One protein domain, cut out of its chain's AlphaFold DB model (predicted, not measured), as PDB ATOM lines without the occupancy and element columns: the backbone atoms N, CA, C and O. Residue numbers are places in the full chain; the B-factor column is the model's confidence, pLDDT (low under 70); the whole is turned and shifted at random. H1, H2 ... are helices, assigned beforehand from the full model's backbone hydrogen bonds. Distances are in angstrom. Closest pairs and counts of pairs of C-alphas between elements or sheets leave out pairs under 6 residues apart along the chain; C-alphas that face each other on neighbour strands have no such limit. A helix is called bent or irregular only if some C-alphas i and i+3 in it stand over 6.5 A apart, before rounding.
ATOM      1  N   GLN A   4     170.630 184.834 163.978       65.81
ATOM      2  CA  GLN A   4     171.633 185.262 164.954       65.81
ATOM      3  C   GLN A   4     172.774 184.246 165.106       65.81
ATOM      4  O   GLN A   4     173.930 184.648 165.234       65.81
ATOM      5  N   ALA A   5     172.469 182.944 165.060       74.56
ATOM      6  CA  ALA A   5     173.481 181.892 165.088       74.56
ATOM      7  C   ALA A   5     174.339 181.918 163.813       74.56
ATOM      8  O   ALA A   5     175.562 181.911 163.907       74.56
ATOM      9  N   SER A   6     173.713 182.088 162.643       84.31
ATOM     10  CA  SER A   6     174.420 182.229 161.361       84.31
ATOM     11  C   SER A   6     175.392 183.423 161.354       84.31
ATOM     12  O   SER A   6     176.558 183.279 160.984       84.31
ATOM     13  N   ARG A   7     174.973 184.589 161.870       91.56
ATOM     14  CA  ARG A   7     175.857 185.765 162.007       91.56
ATOM     15  C   ARG A   7     177.039 185.513 162.944       91.56
ATOM     16  O   ARG A   7     178.149 185.954 162.654       91.56
ATOM     17  N   ALA A   8     176.814 184.820 164.061       94.06
ATOM     18  CA  ALA A   8     177.871 184.507 165.019       94.06
ATOM     19  C   ALA A   8     178.907 183.528 164.436       94.06
ATOM     20  O   ALA A   8     180.104 183.734 164.625       94.06
ATOM     21  N   VAL A   9     178.454 182.521 163.684       95.75
ATOM     22  CA  VAL A   9     179.322 181.570 162.970       95.75
ATOM     23  C   VAL A   9     180.143 182.281 161.895       95.75
ATOM     24  O   VAL A   9     181.361 182.126 161.855       95.75
ATOM     25  N   LYS A  10     179.511 183.137 161.081       96.81
ATOM     26  CA  LYS A  10     180.233 183.947 160.092       96.81
ATOM     27  C   LYS A  10     181.305 184.818 160.749       96.81
ATOM     28  O   LYS A  10     182.442 184.815 160.296       96.81
ATOM     29  N   ASN A  11     180.971 185.512 161.840       97.50
ATOM     30  CA  ASN A  11     181.937 186.325 162.581       97.50
ATOM     31  C   ASN A  11     183.119 185.493 163.104       97.50
ATOM     32  O   ASN A  11     184.261 185.930 162.993       97.50
ATOM     33  N   PHE A  12     182.858 184.299 163.640       98.12
ATOM     34  CA  PHE A  12     183.911 183.370 164.056       98.12
ATOM     35  C   PHE A  12     184.874 183.055 162.900       98.12
ATOM     36  O   PHE A  12     186.078 183.264 163.047       98.12
ATOM     37  N   PHE A  13     184.359 182.651 161.734       98.25
ATOM     38  CA  PHE A  13     185.196 182.351 160.570       98.25
ATOM     39  C   PHE A  13     185.936 183.577 160.030       98.25
ATOM     40  O   PHE A  13     187.111 183.479 159.687       98.25
ATOM     41  N   THR A  14     185.298 184.751 160.008       98.12
ATOM     42  CA  THR A  14     185.966 186.005 159.636       98.12
ATOM     43  C   THR A  14     187.165 186.279 160.543       98.12
ATOM     44  O   THR A  14     188.253 186.562 160.051       98.12
ATOM     45  N   LEU A  15     186.996 186.166 161.864       98.31
ATOM     46  CA  LEU A  15     188.088 186.372 162.819       98.31
ATOM     47  C   LEU A  15     189.209 185.344 162.629       98.31
ATOM     48  O   LEU A  15     190.380 185.728 162.628       98.31
ATOM     49  N   LEU A  16     188.849 184.072 162.434       97.88
ATOM     50  CA  LEU A  16     189.792 182.973 162.236       97.88
ATOM     51  C   LEU A  16     190.658 183.197 160.991       97.88
ATOM     52  O   LEU A  16     191.887 183.254 161.082       97.88
ATOM     53  N   PHE A  17     190.026 183.392 159.834       97.31
ATOM     54  CA  PHE A  17     190.738 183.516 158.564       97.31
ATOM     55  C   PHE A  17     191.498 184.842 158.444       97.31
ATOM     56  O   PHE A  17     192.609 184.837 157.921       97.31
ATOM     57  N   SER A  18     191.033 185.931 159.073       96.25
ATOM     58  CA  SER A  18     191.820 187.170 159.228       96.25
ATOM     59  C   SER A  18     193.006 187.066 160.202       96.25
ATOM     60  O   SER A  18     193.716 188.050 160.387       96.25
ATOM     61  N   GLY A  19     193.203 185.931 160.881       95.31
ATOM     62  CA  GLY A  19     194.325 185.730 161.806       95.31
ATOM     63  C   GLY A  19     194.155 186.367 163.179       95.31
ATOM     64  O   GLY A  19     195.101 186.442 163.957       95.31
ATOM     65  N   LYS A  20     192.936 186.782 163.536       97.31
ATOM     66  CA  LYS A  20     192.602 187.303 164.868       97.31
ATOM     67  C   LYS A  20     192.309 186.136 165.821       97.31
ATOM     68  O   LYS A  20     191.202 186.044 166.347       97.31
ATOM     69  N   ILE A  21     193.289 185.246 166.023       96.69
ATOM     70  CA  ILE A  21     193.107 183.931 166.672       96.69
ATOM     71  C   ILE A  21     192.483 184.041 168.067       96.69
ATOM     72  O   ILE A  21     191.454 183.418 168.301       96.69
ATOM     73  N   SER A  22     192.990 184.914 168.944       97.06
ATOM     74  CA  SER A  22     192.412 185.099 170.289       97.06
ATOM     75  C   SER A  22     190.941 185.530 170.246       97.06
ATOM     76  O   SER A  22     190.114 185.044 171.011       97.06
ATOM     77  N   LYS A  23     190.564 186.398 169.295       98.00
ATOM     78  CA  LYS A  23     189.161 186.814 169.119       98.00
ATOM     79  C   LYS A  23     188.304 185.691 168.533       98.00
ATOM     80  O   LYS A  23     187.122 185.594 168.861       98.00
ATOM     81  N   ALA A  24     188.871 184.872 167.648       98.00
ATOM     82  CA  ALA A  24     188.194 183.703 167.100       98.00
ATOM     83  C   ALA A  24     187.906 182.675 168.206       98.00
ATOM     84  O   ALA A  24     186.782 182.189 168.289       98.00
ATOM     85  N   GLU A  25     188.866 182.429 169.099       97.69
ATOM     86  CA  GLU A  25     188.714 181.559 170.269       97.69
ATOM     87  C   GLU A  25     187.624 182.062 171.227       97.69
ATOM     88  O   GLU A  25     186.707 181.318 171.581       97.69
ATOM     89  N   GLU A  26     187.633 183.356 171.569       97.75
ATOM     90  CA  GLU A  26     186.556 183.964 172.361       97.75
ATOM     91  C   GLU A  26     185.184 183.808 171.685       97.75
ATOM     92  O   GLU A  26     184.179 183.513 172.340       97.75
ATOM     93  N   SER A  27     185.120 184.015 170.363       97.56
ATOM     94  CA  SER A  27     183.891 183.848 169.583       97.56
ATOM     95  C   SER A  27     183.418 182.393 169.585       97.56
ATOM     96  O   SER A  27     182.213 182.150 169.685       97.56
ATOM     97  N   LEU A  28     184.341 181.433 169.522       97.06
ATOM     98  CA  LEU A  28     184.062 180.001 169.577       97.06
ATOM     99  C   LEU A  28     183.535 179.582 170.956       97.06
ATOM    100  O   LEU A  28     182.518 178.897 171.029       97.06
ATOM    101  N   SER A  29     184.128 180.073 172.049       95.94
ATOM    102  CA  SER A  29     183.624 179.831 173.414       95.94
ATOM    103  C   SER A  29     182.202 180.382 173.616       95.94
ATOM    104  O   SER A  29     181.353 179.767 174.263       95.94
ATOM    105  N   ARG A  30     181.874 181.533 173.014       95.25
ATOM    106  CA  ARG A  30     180.495 182.062 173.032       95.25
ATOM    107  C   ARG A  30     179.528 181.195 172.223       95.25
ATOM    108  O   ARG A  30     178.359 181.104 172.596       95.25
ATOM    109  N   LEU A  31     179.987 180.598 171.122       95.06
ATOM    110  CA  LEU A  31     179.200 179.657 170.324       95.06
ATOM    111  C   LEU A  31     178.961 178.349 171.082       95.06
ATOM    112  O   LEU A  31     177.831 177.872 171.065       95.06
ATOM    113  N   GLU A  32     179.947 177.843 171.824       94.88
ATOM    114  CA  GLU A  32     179.798 176.673 172.704       94.88
ATOM    115  C   GLU A  32     178.637 176.848 173.687       94.88
ATOM    116  O   GLU A  32     177.746 176.010 173.770       94.88
ATOM    117  N   LYS A  33     178.575 178.000 174.370       92.88
ATOM    118  CA  LYS A  33     177.496 178.309 175.325       92.88
ATOM    119  C   LYS A  33     176.105 178.347 174.685       92.88
ATOM    120  O   LYS A  33     175.112 178.181 175.385       92.88
ATOM    121  N   ARG A  34     176.019 178.623 173.379       90.06
ATOM    122  CA  ARG A  34     174.753 178.756 172.635       90.06
ATOM    123  C   ARG A  34     174.318 177.456 171.971       90.06
ATOM    124  O   ARG A  34     173.127 177.179 171.919       90.06
ATOM    125  N   LEU A  35     175.271 176.719 171.409       88.81
ATOM    126  CA  LEU A  35     175.036 175.499 170.640       88.81
ATOM    127  C   LEU A  35     175.113 174.244 171.521       88.81
ATOM    128  O   LEU A  35     174.547 173.212 171.169       88.81
ATOM    129  N   GLY A  36     175.784 174.339 172.670       88.38
ATOM    130  CA  GLY A  36     176.186 173.193 173.473       88.38
ATOM    131  C   GLY A  36     177.296 172.386 172.796       88.38
ATOM    132  O   GLY A  36     177.763 172.713 171.706       88.38
ATOM    133  N   ASN A  37     177.695 171.284 173.429       86.56
ATOM    134  CA  ASN A  37     178.699 170.355 172.900       86.56
ATOM    135  C   ASN A  37     178.098 169.384 171.853       86.56
ATOM    136  O   ASN A  37     178.219 168.161 171.965       86.56
ATOM    137  N   ASN A  38     177.378 169.934 170.870       91.69
ATOM    138  CA  ASN A  38     176.748 169.179 169.786       91.69
ATOM    139  C   ASN A  38     177.716 168.949 168.605       91.69
ATOM    140  O   ASN A  38     178.860 169.407 168.622       91.69
ATOM    141  N   GLY A  39     177.280 168.207 167.584       92.38
ATOM    142  CA  GLY A  39     178.101 167.913 166.408       92.38
ATOM    143  C   GLY A  39     178.490 169.175 165.639       92.38
ATOM    144  O   GLY A  39     179.630 169.287 165.195       92.38
ATOM    145  N   TYR A  40     177.594 170.164 165.572       94.94
ATOM    146  CA  TYR A  40     177.882 171.449 164.931       94.94
ATOM    147  C   TYR A  40     179.058 172.170 165.605       94.94
ATOM    148  O   TYR A  40     180.015 172.571 164.945       94.94
ATOM    149  N   TYR A  41     179.019 172.317 166.932       95.81
ATOM    150  CA  TYR A  41     180.104 172.942 167.687       95.81
ATOM    151  C   TYR A  41     181.413 172.159 167.552       95.81
ATOM    152  O   TYR A  41     182.462 172.763 167.334       95.81
ATOM    153  N   LYS A  42     181.359 170.821 167.607       95.25
ATOM    154  CA  LYS A  42     182.542 169.968 167.410       95.25
ATOM    155  C   LYS A  42     183.190 170.178 166.042       95.25
ATOM    156  O   LYS A  42     184.414 170.209 165.967       95.25
ATOM    157  N   ALA A  43     182.401 170.375 164.985       95.62
ATOM    158  CA  ALA A  43     182.930 170.729 163.669       95.62
ATOM    159  C   ALA A  43     183.637 172.093 163.691       95.62
ATOM    160  O   ALA A  43     184.771 172.196 163.229       95.62
ATOM    161  N   LEU A  44     183.020 173.122 164.288       97.38
ATOM    162  CA  LEU A  44     183.652 174.442 164.426       97.38
ATOM    163  C   LEU A  44     184.967 174.376 165.213       97.38
ATOM    164  O   LEU A  44     185.954 174.998 164.819       97.38
ATOM    165  N   TYR A  45     184.981 173.619 166.310       97.00
ATOM    166  CA  TYR A  45     186.169 173.412 167.130       97.00
ATOM    167  C   TYR A  45     187.264 172.660 166.369       97.00
ATOM    168  O   TYR A  45     188.418 173.077 166.397       97.00
ATOM    169  N   GLY A  46     186.909 171.605 165.630       95.94
ATOM    170  CA  GLY A  46     187.848 170.874 164.778       95.94
ATOM    171  C   GLY A  46     188.471 171.760 163.698       95.94
ATOM    172  O   GLY A  46     189.686 171.741 163.521       95.94
ATOM    173  N   ILE A  47     187.665 172.601 163.037       96.62
ATOM    174  CA  ILE A  47     188.155 173.581 162.055       96.62
ATOM    175  C   ILE A  47     189.112 174.580 162.711       96.62
ATOM    176  O   ILE A  47     190.185 174.844 162.169       96.62
ATOM    177  N   TYR A  48     188.739 175.132 163.870       97.81
ATOM    178  CA  TYR A  48     189.595 176.043 164.632       97.81
ATOM    179  C   TYR A  48     190.939 175.397 164.963       97.81
ATOM    180  O   TYR A  48     191.982 175.982 164.676       97.81
ATOM    181  N   TYR A  49     190.905 174.193 165.534       96.88
ATOM    182  CA  TYR A  49     192.095 173.472 165.958       96.88
ATOM    183  C   TYR A  49     193.029 173.212 164.777       96.88
ATOM    184  O   TYR A  49     194.156 173.695 164.801       96.88
ATOM    185  N   ALA A  50     192.533 172.570 163.712       95.56
ATOM    186  CA  ALA A  50     193.319 172.263 162.517       95.56
ATOM    187  C   ALA A  50     193.923 173.522 161.874       95.56
ATOM    188  O   ALA A  50     195.087 173.547 161.470       95.56
ATOM    189  N   TYR A  51     193.144 174.606 161.818       94.94
ATOM    190  CA  TYR A  51     193.626 175.862 161.268       94.94
ATOM    191  C   TYR A  51     194.704 176.505 162.144       94.94
ATOM    192  O   TYR A  51     195.679 177.024 161.609       94.94
ATOM    193  N   VAL A  52     194.573 176.487 163.473       94.31
ATOM    194  CA  VAL A  52     195.557 177.089 164.391       94.31
ATOM    195  C   VAL A  52     196.844 176.270 164.455       94.31
ATOM    196  O   VAL A  52     197.917 176.870 164.393       94.31
ATOM    197  N   THR A  53     196.754 174.937 164.485       93.50
ATOM    198  CA  THR A  53     197.916 174.028 164.514       93.50
ATOM    199  C   THR A  53     198.688 173.964 163.200       93.50
ATOM    200  O   THR A  53     199.724 173.315 163.145       93.50
ATOM    201  N   ASP A  54     198.216 174.661 162.162       88.38
ATOM    202  CA  ASP A  54     198.814 174.651 160.825       88.38
ATOM    203  C   ASP A  54     198.852 173.258 160.192       88.38
ATOM    204  O   ASP A  54     199.776 172.926 159.458       88.38
ATOM    205  N   ASP A  55     197.827 172.450 160.459       90.69
ATOM    206  CA  ASP A  55     197.661 171.160 159.802       90.69
ATOM    207  C   ASP A  55     197.297 171.384 158.326       90.69
ATOM    208  O   ASP A  55     196.125 171.502 157.962       90.69
ATOM    209  N   ARG A  56     198.320 171.505 157.474       88.12
ATOM    210  CA  ARG A  56     198.181 171.787 156.036       88.12
ATOM    211  C   ARG A  56     197.515 170.651 155.262       88.12
ATOM    212  O   ARG A  56     196.981 170.910 154.182       88.12
ATOM    213  N   ASP A  57     197.507 169.446 155.826       88.44
ATOM    214  CA  ASP A  57     196.849 168.274 155.253       88.44
ATOM    215  C   ASP A  57     195.372 168.189 155.657       88.44
ATOM    216  O   ASP A  57     194.597 167.442 155.056       88.44
ATOM    217  N   SER A  58     194.941 169.005 156.624       91.19
ATOM    218  CA  SER A  58     193.543 169.056 157.029       91.19
ATOM    219  C   SER A  58     192.614 169.524 155.907       91.19
ATOM    220  O   SER A  58     192.939 170.364 155.055       91.19
ATOM    221  N   PHE A  59     191.377 169.027 155.967       91.50
ATOM    222  CA  PHE A  59     190.353 169.333 154.974       91.50
ATOM    223  C   PHE A  59     190.091 170.840 154.828       91.50
ATOM    224  O   PHE A  59     189.797 171.291 153.728       91.50
ATOM    225  N   ILE A  60     190.247 171.647 155.886       95.19
ATOM    226  CA  ILE A  60     190.005 173.095 155.796       95.19
ATOM    227  C   ILE A  60     190.999 173.805 154.864       95.19
ATOM    228  O   ILE A  60     190.598 174.703 154.121       95.19
ATOM    229  N   PHE A  61     192.274 173.406 154.852       93.56
ATOM    230  CA  PHE A  61     193.253 173.990 153.933       93.56
ATOM    231  C   PHE A  61     193.010 173.523 152.500       93.56
ATOM    232  O   PHE A  61     193.038 174.342 151.582       93.56
ATOM    233  N   GLN A  62     192.705 172.238 152.310       93.38
ATOM    234  CA  GLN A  62     192.379 171.691 150.990       93.38
ATOM    235  C   GLN A  62     191.107 172.321 150.410       93.38
ATOM    236  O   GLN A  62     191.075 172.677 149.233       93.38
ATOM    237  N   LEU A  63     190.091 172.539 151.249       95.19
ATOM    238  CA  LEU A  63     188.855 173.226 150.888       95.19
ATOM    239  C   LEU A  63     189.142 174.633 150.356       95.19
ATOM    240  O   LEU A  63     188.667 174.997 149.282       95.19
ATOM    241  N   TRP A  64     189.948 175.415 151.077       95.44
ATOM    242  CA  TRP A  64     190.317 176.755 150.631       95.44
ATOM    243  C   TRP A  64     191.162 176.748 149.356       95.44
ATOM    244  O   TRP A  64     190.904 177.562 148.477       95.44
ATOM    245  N   LYS A  65     192.128 175.833 149.210       93.69
ATOM    246  CA  LYS A  65     192.936 175.708 147.981       93.69
ATOM    247  C   LYS A  65     192.069 175.409 146.754       93.69
ATOM    248  O   LYS A  65     192.221 176.040 145.711       93.69
ATOM    249  N   ARG A  66     191.111 174.494 146.894       94.44
ATOM    250  CA  ARG A  66     190.146 174.158 145.840       94.44
ATOM    251  C   ARG A  66     189.230 175.327 145.498       94.44
ATOM    252  O   ARG A  66     189.111 175.697 144.336       94.44
ATOM    253  N   TYR A  67     188.666 175.980 146.511       95.44
ATOM    254  CA  TYR A  67     187.837 177.166 146.303       95.44
ATOM    255  C   TYR A  67     188.603 178.292 145.589       95.44
ATOM    256  O   TYR A  67     188.107 178.869 144.626       95.44
ATOM    257  N   LEU A  68     189.842 178.569 146.007       93.31
ATOM    258  CA  LEU A  68     190.687 179.607 145.405       93.31
ATOM    259  C   LEU A  68     191.191 179.246 143.998       93.31
ATOM    260  O   LEU A  68     191.533 180.151 143.244       93.31
ATOM    261  N   SER A  69     191.202 177.963 143.623       93.56
ATOM    262  CA  SER A  69     191.473 177.524 142.241       93.56
ATOM    263  C   SER A  69     190.233 177.549 141.337       93.56
ATOM    264  O   SER A  69     190.318 177.179 140.168       93.56
ATOM    265  N   GLY A  70     189.091 178.025 141.847       93.81
ATOM    266  CA  GLY A  70     187.863 178.214 141.076       93.81
ATOM    267  C   GLY A  70     186.903 177.024 141.106       93.81
ATOM    268  O   GLY A  70     185.976 176.978 140.297       93.81
ATOM    269  N   GLU A  71     187.091 176.060 142.013       96.19
ATOM    270  CA  GLU A  71     186.139 174.960 142.183       96.19
ATOM    271  C   GLU A  71     184.795 175.468 142.737       96.19
ATOM    272  O   GLU A  71     184.741 176.196 143.731       96.19
ATOM    273  N   ASP A  72     183.695 175.069 142.091       95.25
ATOM    274  CA  ASP A  72     182.347 175.502 142.461       95.25
ATOM    275  C   ASP A  72     181.898 174.960 143.832       95.25
ATOM    276  O   ASP A  72     182.180 173.815 144.202       95.25
ATOM    277  N   LYS A  73     181.112 175.761 144.566       95.44
ATOM    278  CA  LYS A  73     180.609 175.416 145.905       95.44
ATOM    279  C   LYS A  73     179.813 174.108 145.928       95.44
ATOM    280  O   LYS A  73     179.903 173.383 146.917       95.44
ATOM    281  N   ALA A  74     179.048 173.775 144.885       95.38
ATOM    282  CA  ALA A  74     178.315 172.511 144.825       95.38
ATOM    283  C   ALA A  74     179.273 171.313 144.798       95.38
ATOM    284  O   ALA A  74     179.074 170.357 145.547       95.38
ATOM    285  N   LYS A  75     180.358 171.409 144.025       95.50
ATOM    286  CA  LYS A  75     181.377 170.359 143.922       95.50
ATOM    287  C   LYS A  75     182.207 170.211 145.200       95.50
ATOM    288  O   LYS A  75     182.541 169.098 145.607       95.50
ATOM    289  N   LEU A  76     182.466 171.320 145.898       95.44
ATOM    290  CA  LEU A  76     183.086 171.297 147.228       95.44
ATOM    291  C   LEU A  76     182.212 170.558 148.253       95.44
ATOM    292  O   LEU A  76     182.720 169.744 149.025       95.44
ATOM    293  N   LYS A  77     180.894 170.811 148.250       94.94
ATOM    294  CA  LYS A  77     179.937 170.115 149.130       94.94
ATOM    295  C   LYS A  77     179.831 168.631 148.804       94.94
ATOM    296  O   LYS A  77     179.774 167.821 149.728       94.94
ATOM    297  N   GLU A  78     179.797 168.285 147.520       93.31
ATOM    298  CA  GLU A  78     179.797 166.900 147.043       93.31
ATOM    299  C   GLU A  78     181.048 166.167 147.533       93.31
ATOM    300  O   GLU A  78     180.924 165.214 148.299       93.31
ATOM    301  N   THR A  79     182.238 166.707 147.238       90.44
ATOM    302  CA  THR A  79     183.524 166.155 147.697       90.44
ATOM    303  C   THR A  79     183.530 165.936 149.207       90.44
ATOM    304  O   THR A  79     183.917 164.872 149.682       90.44
ATOM    305  N   PHE A  80     183.107 166.938 149.983       89.62
ATOM    306  CA  PHE A  80     183.064 166.822 151.436       89.62
ATOM    307  C   PHE A  80     182.137 165.690 151.896       89.62
ATOM    308  O   PHE A  80     182.492 164.898 152.766       89.62
ATOM    309  N   THR A  81     180.947 165.613 151.306       86.75
ATOM    310  CA  THR A  81     179.938 164.618 151.674       86.75
ATOM    311  C   THR A  81     180.406 163.207 151.326       86.75
ATOM    312  O   THR A  81     180.187 162.287 152.110       86.75
ATOM    313  N   ASP A  82     181.071 163.031 150.188       88.00
ATOM    314  CA  ASP A  82     181.582 161.732 149.757       88.00
ATOM    315  C   ASP A  82     182.773 161.273 150.604       88.00
ATOM    316  O   ASP A  82     182.768 160.136 151.074       88.00
ATOM    317  N   LEU A  83     183.701 162.178 150.940       85.44
ATOM    318  CA  LEU A  83     184.783 161.890 151.892       85.44
ATOM    319  C   LEU A  83     184.248 161.423 153.251       85.44
ATOM    320  O   LEU A  83     184.815 160.526 153.872       85.44
ATOM    321  N   LEU A  84     183.153 162.021 153.730       83.12
ATOM    322  CA  LEU A  84     182.546 161.591 154.985       83.12
ATOM    323  C   LEU A  84     181.928 160.199 154.874       83.12
ATOM    324  O   LEU A  84     182.185 159.388 155.758       83.12
ATOM    325  N   LYS A  85     181.174 159.904 153.803       77.81
ATOM    326  CA  LYS A  85     180.571 158.572 153.587       77.81
ATOM    327  C   LYS A  85     181.614 157.455 153.594       77.81
ATOM    328  O   LYS A  85     181.310 156.354 154.045       77.81
ATOM    329  N   GLU A  86     182.814 157.728 153.086       78.62
ATOM    330  CA  GLU A  86     183.921 156.768 153.075       78.62
ATOM    331  C   GLU A  86     184.566 156.579 154.456       78.62
ATOM    332  O   GLU A  86     185.071 155.499 154.755       78.62
ATOM    333  N   ALA A  87     184.540 157.606 155.311       74.88
ATOM    334  CA  ALA A  87     185.238 157.604 156.592       74.88
ATOM    335  C   ALA A  87     184.386 157.081 157.766       74.88
ATOM    336  O   ALA A  87     184.869 156.253 158.539       74.88
ATOM    337  N   TYR A  88     183.157 157.588 157.950       74.75
ATOM    338  CA  TYR A  88     182.225 157.187 159.023       74.75
ATOM    339  C   TYR A  88     180.817 157.794 158.822       74.75
ATOM    340  O   TYR A  88     180.596 158.552 157.889       74.75
ATOM    341  N   ASP A  89     179.858 157.505 159.713       79.69
ATOM    342  CA  ASP A  89     178.525 158.148 159.732       79.69
ATOM    343  C   ASP A  89     178.459 159.285 160.784       79.69
ATOM    344  O   ASP A  89     178.124 159.036 161.950       79.69
ATOM    345  N   PRO A  90     178.859 160.532 160.450       81.19
ATOM    346  CA  PRO A  90     178.827 161.656 161.380       81.19
ATOM    347  C   PRO A  90     177.422 162.123 161.762       81.19
ATOM    348  O   PRO A  90     176.484 162.043 160.969       81.19
ATOM    349  N   PRO A  91     177.288 162.778 162.931       87.00
ATOM    350  CA  PRO A  91     176.089 163.533 163.266       87.00
ATOM    351  C   PRO A  91     175.714 164.538 162.164       87.00
ATOM    352  O   PRO A  91     176.557 165.283 161.669       87.00
ATOM    353  N   LYS A  92     174.428 164.617 161.801       88.94
ATOM    354  CA  LYS A  92     173.946 165.510 160.726       88.94
ATOM    355  C   LYS A  92     174.307 166.981 160.945       88.94
ATOM    356  O   LYS A  92     174.575 167.707 159.994       88.94
ATOM    357  N   ASP A  93     174.306 167.425 162.196       91.38
ATOM    358  CA  ASP A  93     174.660 168.790 162.578       91.38
ATOM    359  C   ASP A  93     176.165 169.074 162.432       91.38
ATOM    360  O   ASP A  93     176.532 170.209 162.134       91.38
ATOM    361  N   PHE A  94     177.024 168.053 162.548       92.00
ATOM    362  CA  PHE A  94     178.442 168.143 162.186       92.00
ATOM    363  C   PHE A  94     178.601 168.416 160.688       92.00
ATOM    364  O   PHE A  94     179.294 169.357 160.312       92.00
ATOM    365  N   ILE A  95     177.913 167.645 159.837       91.44
ATOM    366  CA  ILE A  95     177.938 167.838 158.376       91.44
ATOM    367  C   ILE A  95     177.446 169.245 158.023       91.44
ATOM    368  O   ILE A  95     178.088 169.956 157.251       91.44
ATOM    369  N   GLN A  96     176.341 169.678 158.636       92.88
ATOM    370  CA  GLN A  96     175.746 170.983 158.363       92.88
ATOM    371  C   GLN A  96     176.714 172.144 158.623       92.88
ATOM    372  O   GLN A  96     176.701 173.108 157.868       92.88
ATOM    373  N   ALA A  97     177.582 172.058 159.636       94.81
ATOM    374  CA  ALA A  97     178.554 173.115 159.921       94.81
ATOM    375  C   ALA A  97     179.553 173.344 158.778       94.81
ATOM    376  O   ALA A  97     179.934 174.483 158.505       94.81
ATOM    377  N   TRP A  98     179.954 172.274 158.095       95.25
ATOM    378  CA  TRP A  98     180.834 172.352 156.934       95.25
ATOM    379  C   TRP A  98     180.104 172.863 155.695       95.25
ATOM    380  O   TRP A  98     180.646 173.695 154.974       95.25
ATOM    381  N   ILE A  99     178.860 172.431 155.476       94.44
ATOM    382  CA  ILE A  99     178.029 172.958 154.385       94.44
ATOM    383  C   ILE A  99     177.791 174.462 154.567       94.44
ATOM    384  O   ILE A  99     177.979 175.223 153.619       94.44
ATOM    385  N   ASP A 100     177.467 174.892 155.790       95.12
ATOM    386  CA  ASP A 100     177.266 176.301 156.134       95.12
ATOM    387  C   ASP A 100     178.547 177.119 155.935       95.12
ATOM    388  O   ASP A 100     178.470 178.255 155.469       95.12
ATOM    389  N   LEU A 101     179.724 176.558 156.247       96.50
ATOM    390  CA  LEU A 101     181.011 177.180 155.930       96.50
ATOM    391  C   LEU A 101     181.174 177.366 154.417       96.50
ATOM    392  O   LEU A 101     181.461 178.483 153.989       96.50
ATOM    393  N   ILE A 102     180.977 176.305 153.622       96.25
ATOM    394  CA  ILE A 102     181.117 176.356 152.158       96.25
ATOM    395  C   ILE A 102     180.190 177.426 151.578       96.25
ATOM    396  O   ILE A 102     180.607 178.227 150.744       96.25
ATOM    397  N   ASP A 103     178.950 177.495 152.062       95.50
ATOM    398  CA  ASP A 103     177.954 178.449 151.580       95.50
ATOM    399  C   ASP A 103     178.347 179.911 151.757       95.50
ATOM    400  O   ASP A 103     177.978 180.727 150.910       95.50
ATOM    401  N   ILE A 104     179.096 180.237 152.812       95.62
ATOM    402  CA  ILE A 104     179.476 181.616 153.136       95.62
ATOM    403  C   ILE A 104     180.889 181.997 152.681       95.62
ATOM    404  O   ILE A 104     181.282 183.137 152.943       95.62
ATOM    405  N   MET A 105     181.649 181.095 152.039       95.06
ATOM    406  CA  MET A 105     183.066 181.304 151.681       95.06
ATOM    407  C   MET A 105     183.315 182.581 150.874       95.06
ATOM    408  O   MET A 105     184.267 183.298 151.163       95.06
ATOM    409  N   ASP A 106     182.426 182.923 149.940       94.31
ATOM    410  CA  ASP A 106     182.473 184.147 149.120       94.31
ATOM    411  C   ASP A 106     182.408 185.437 149.942       94.31
ATOM    412  O   ASP A 106     182.795 186.508 149.484       94.31
ATOM    413  N   SER A 107     181.939 185.332 151.181       94.94
ATOM    414  CA  SER A 107     181.776 186.456 152.091       94.94
ATOM    415  C   SER A 107     182.786 186.469 153.242       94.94
ATOM    416  O   SER A 107     182.663 187.289 154.161       94.94
ATOM    417  N   LEU A 108     183.748 185.543 153.222       96.31
ATOM    418  CA  LEU A 108     184.822 185.421 154.197       96.31
ATOM    419  C   LEU A 108     186.131 185.989 153.627       96.31
ATOM    420  O   LEU A 108     186.345 185.963 152.418       96.31
ATOM    421  N   PRO A 109     187.028 186.499 154.485       95.31
ATOM    422  CA  PRO A 109     188.360 186.887 154.046       95.31
ATOM    423  C   PRO A 109     189.162 185.649 153.635       95.31
ATOM    424  O   PRO A 109     189.054 184.603 154.282       95.31
ATOM    425  N   THR A 110     190.022 185.795 152.624       94.44
ATOM    426  CA  THR A 110     191.022 184.776 152.284       94.44
ATOM    427  C   THR A 110     191.857 184.444 153.526       94.44
ATOM    428  O   THR A 110     192.293 185.366 154.227       94.44
ATOM    429  N   PRO A 111     192.099 183.157 153.830       95.25
ATOM    430  CA  PRO A 111     192.893 182.773 154.987       95.25
ATOM    431  C   PRO A 111     194.281 183.405 154.955       95.25
ATOM    432  O   PRO A 111     195.048 183.191 154.019       95.25
ATOM    433  N   HIS A 112     194.646 184.132 156.011       92.75
ATOM    434  CA  HIS A 112     195.948 184.800 156.122       92.75
ATOM    435  C   HIS A 112     197.142 183.837 155.989       92.75
ATOM    436  O   HIS A 112     198.237 184.252 155.619       92.75
ATOM    437  N   LYS A 113     196.934 182.550 156.290       89.12
ATOM    438  CA  LYS A 113     197.935 181.484 156.146       89.12
ATOM    439  C   LYS A 113     198.147 181.020 154.700       89.12
ATOM    440  O   LYS A 113     199.173 180.404 154.431       89.12
ATOM    441  N   LEU A 114     197.190 181.300 153.813       86.94
ATOM    442  CA  LEU A 114     197.249 181.018 152.373       86.94
ATOM    443  C   LEU A 114     197.554 182.276 151.555       86.94
ATOM    444  O   LEU A 114     198.225 182.186 150.537       86.94
ATOM    445  N   ALA A 115     197.127 183.453 152.021       79.69
ATOM    446  CA  ALA A 115     197.450 184.725 151.376       79.69
ATOM    447  C   ALA A 115     198.972 184.925 151.242       79.69
ATOM    448  O   ALA A 115     199.453 185.255 150.166       79.69
ATOM    449  N   LYS A 116     199.738 184.608 152.295       68.00
ATOM    450  CA  LYS A 116     201.210 184.658 152.259       68.00
ATOM    451  C   LYS A 116     201.827 183.712 151.228       68.00
ATOM    452  O   LYS A 116     202.863 184.019 150.661       68.00
ATOM    453  N   GLU A 117     201.214 182.552 151.008       68.50
ATOM    454  CA  GLU A 117     201.695 181.552 150.047       68.50
ATOM    455  C   GLU A 117     201.460 182.040 148.610       68.50
ATOM    456  O   GLU A 117     202.348 181.940 147.770       68.50
ATOM    457  N   GLN A 118     200.308 182.670 148.356       65.38
ATOM    458  CA  GLN A 118     200.006 183.303 147.069       65.38
ATOM    459  C   GLN A 118     200.895 184.518 146.780       65.38
ATOM    460  O   GLN A 118     201.323 184.688 145.644       65.38
ATOM    461  N   GLU A 119     201.200 185.346 147.785       66.88
ATOM    462  CA  GLU A 119     202.124 186.478 147.630       66.88
ATOM    463  C   GLU A 119     203.539 186.014 147.269       66.88
ATOM    464  O   GLU A 119     204.165 186.600 146.389       66.88
ATOM    465  N   VAL A 120     204.020 184.931 147.890       65.81
ATOM    466  CA  VAL A 120     205.330 184.348 147.568       65.81
ATOM    467  C   VAL A 120     205.355 183.810 146.137       65.81
ATOM    468  O   VAL A 120     206.252 184.176 145.384       65.81
ATOM    469  N   ILE A 121     204.357 183.016 145.732       67.19
ATOM    470  CA  ILE A 121     204.272 182.477 144.361       67.19
ATOM    471  C   ILE A 121     204.234 183.613 143.334       67.19
ATOM    472  O   ILE A 121     205.036 183.627 142.405       67.19
ATOM    473  N   LYS A 122     203.380 184.615 143.553       65.12
ATOM    474  CA  LYS A 122     203.257 185.766 142.656       65.12
ATOM    475  C   LYS A 122     204.568 186.556 142.537       65.12
ATOM    476  O   LYS A 122     204.947 186.937 141.438       65.12
ATOM    477  N   SER A 123     205.287 186.759 143.643       68.25
ATOM    478  CA  SER A 123     206.584 187.453 143.619       68.25
ATOM    479  C   SER A 123     207.686 186.682 142.875       68.25
ATOM    480  O   SER A 123     208.595 187.301 142.330       68.25
ATOM    481  N   MET A 124     207.601 185.348 142.816       68.56
ATOM    482  CA  MET A 124     208.516 184.519 142.020       68.56
ATOM    483  C   MET A 124     208.177 184.579 140.525       68.56
ATOM    484  O   MET A 124     209.082 184.720 139.710       68.56
ATOM    485  N   GLU A 125     206.888 184.545 140.170       62.72
ATOM    486  CA  GLU A 125     206.425 184.671 138.779       62.72
ATOM    487  C   GLU A 125     206.717 186.066 138.189       62.72
ATOM    488  O   GLU A 125     207.099 186.179 137.026       62.72
ATOM    489  N   GLU A 126     206.591 187.133 138.985       61.31
ATOM    490  CA  GLU A 126     206.918 188.506 138.562       61.31
ATOM    491  C   GLU A 126     208.437 188.713 138.391       61.31
ATOM    492  O   GLU A 126     208.862 189.357 137.432       61.31
ATOM    493  N   GLY A 127     209.267 188.106 139.250       59.50
ATOM    494  CA  GLY A 127     210.729 188.162 139.129       59.50
ATOM    495  C   GLY A 127     211.298 187.379 137.935       59.50
ATOM    496  O   GLY A 127     212.295 187.798 137.350       59.50
ATOM    497  N   GLU A 128     210.666 186.269 137.533       55.00
ATOM    498  CA  GLU A 128     211.041 185.532 136.312       55.00
ATOM    499  C   GLU A 128     210.597 186.258 135.028       55.00
ATOM    500  O   GLU A 128     211.307 186.212 134.020       55.00
ATOM    501  N   ALA A 129     209.469 186.974 135.058       55.56
ATOM    502  CA  ALA A 129     208.973 187.741 133.914       55.56
ATOM    503  C   ALA A 129     209.832 188.984 133.595       55.56
ATOM    504  O   ALA A 129     210.039 189.290 132.420       55.56
ATOM    505  N   GLU A 130     210.370 189.676 134.607       52.19
ATOM    506  CA  GLU A 130     211.282 190.814 134.394       52.19
ATOM    507  C   GLU A 130     212.653 190.368 133.850       52.19
ATOM    508  O   GLU A 130     213.182 190.994 132.932       52.19
ATOM    509  N   ALA A 131     213.182 189.227 134.311       54.38
ATOM    510  CA  ALA A 131     214.444 188.671 133.810       54.38
ATOM    511  C   ALA A 131     214.370 188.208 132.338       54.38
ATOM    512  O   ALA A 131     215.372 188.243 131.624       54.38
ATOM    513  N   GLY A 132     213.189 187.787 131.868       49.84
ATOM    514  CA  GLY A 132     212.957 187.442 130.462       49.84
ATOM    515  C   GLY A 132     212.852 188.660 129.535       49.84
ATOM    516  O   GLY A 132     213.274 188.586 128.384       49.84
ATOM    517  N   ALA A 133     212.339 189.792 130.030       52.00
ATOM    518  CA  ALA A 133     212.146 191.005 129.233       52.00
ATOM    519  C   ALA A 133     213.445 191.803 129.007       52.00
ATOM    520  O   ALA A 133     213.598 192.447 127.969       52.00
ATOM    521  N   GLU A 134     214.405 191.742 129.937       50.84
ATOM    522  CA  GLU A 134     215.714 192.397 129.776       50.84
ATOM    523  C   GLU A 134     216.635 191.663 128.783       50.84
ATOM    524  O   GLU A 134     217.498 192.288 128.168       50.84
ATOM    525  N   ALA A 135     216.422 190.362 128.552       52.47
ATOM    526  CA  ALA A 135     217.243 189.558 127.641       52.47
ATOM    527  C   ALA A 135     216.901 189.741 126.146       52.47
ATOM    528  O   ALA A 135     217.722 189.419 125.290       52.47
ATOM    529  N   GLU A 136     215.715 190.263 125.808       52.62
ATOM    530  CA  GLU A 136     215.280 190.438 124.409       52.62
ATOM    531  C   GLU A 136     215.629 191.814 123.813       52.62
ATOM    532  O   GLU A 136     215.496 192.011 122.607       52.62
TER     533      GLU A 136
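What this domain is: This is residues 4 to 136 of the 139 residues of an uncharacterized protein of Nitrososphaeria archaeon (UniProt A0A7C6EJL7). A long helical arm sticks out from a compact body of six helices: residues 116 to 136 stand free, of which 116 to 134 belong to H7. In the body, H1, H2 and H3 make an up-and-down bundle, each helix running against the one before it, and a second group, H4, H5 and H6, in which H5 makes a hairpin with each of the other two, packs on H3 through H4 and H6: residues 39 to 44 of H3 meet residues 92 to 98 of H6 at a corner, and residues 47 to 51 of H3 meet H4. The printed part has 133 residues with seven named helices, H1 to H7 in order along the chain, and no named strand; the class is all helix. The whole is loose, with a radius of gyration of the C-alphas of 17.5 A, and the arm gives it an elongated outline of 64 by 34 by 24 A.

Where its parts are: The longest helix, H7, covers residues 112 to 134 and measures 33.8 A, from C-alpha 112 at (195.948, 184.800, 156.122) to C-alpha 134 at (215.714, 192.397, 129.776). H6, residues 92 to 107, is 24.0 A long and irregular, with C-alphas 103 and 106 7.7 A apart. H5, residues 73 to 87, measures 21.3 A, and H4, residues 59 to 68, 14.0 A. H3, residues 39 to 52, measures 19.8 A, and H2, residues 21 to 35, 20.3 A. H1, residues 4 to 17, measures 20.2 A and begins at C-alpha 4 at (171.633, 185.262, 164.954).

How they stand to each other: H7 touches no helix. It is close to but not clearly touching H1, the closest C-alphas being those of Phe 17 and His 112, 5.9 A apart. H7 and H4 are near each other, with 5 pairs of C-alphas within 10 A, and H7 is apart from H2, H3, H5 and H6. H3 is the hub, touching three helices. It forms a hairpin with H2 at a shallow tilt of 8 degrees, opposite ways, closest at the C-alphas of Glu 32 and Tyr 41, 6.3 A. H1 and H2 form another hairpin, closest at the C-alphas of Leu 15 and Ala 24, 5.0 A. With residues 39 to 44 alone, H3 touches residues 92 to 98 of H6 at a steep tilt of 52 degrees; the closest C-alphas, of Gly 39 and Phe 94, are 4.2 A apart. With residues 47 to 51 alone, H3 touches H4, about perpendicular at 76 degrees, closest at the C-alphas of Ile 47 and Ile 60, 6.5 A. H5 forms hairpins with H4, closest at the C-alphas of Leu 63 and Leu 76, 7.1 A, and with H6, closest at those of Lys 77 and Ile 99, 6.3 A. Helix packing is only just mostly aligned, 4 of 6 pairs being at a shallow tilt. Every O i to N i+4 pair is within hydrogen-bond range in H1, H2, H3, H4 and H5, against 9 of 12 in H6 and 17 of 19 in H7.

The domain as a whole: The C-alphas farthest apart, of Gly 36 and Glu 136, are 65.1 A apart. Without the free stretch, the body spans 33 by 31 by 26 A. The printed part has no cut, and no link is long. Mean pLDDT of the printed part is 87.4; residue 4 and residues 116 to 136 are under 70.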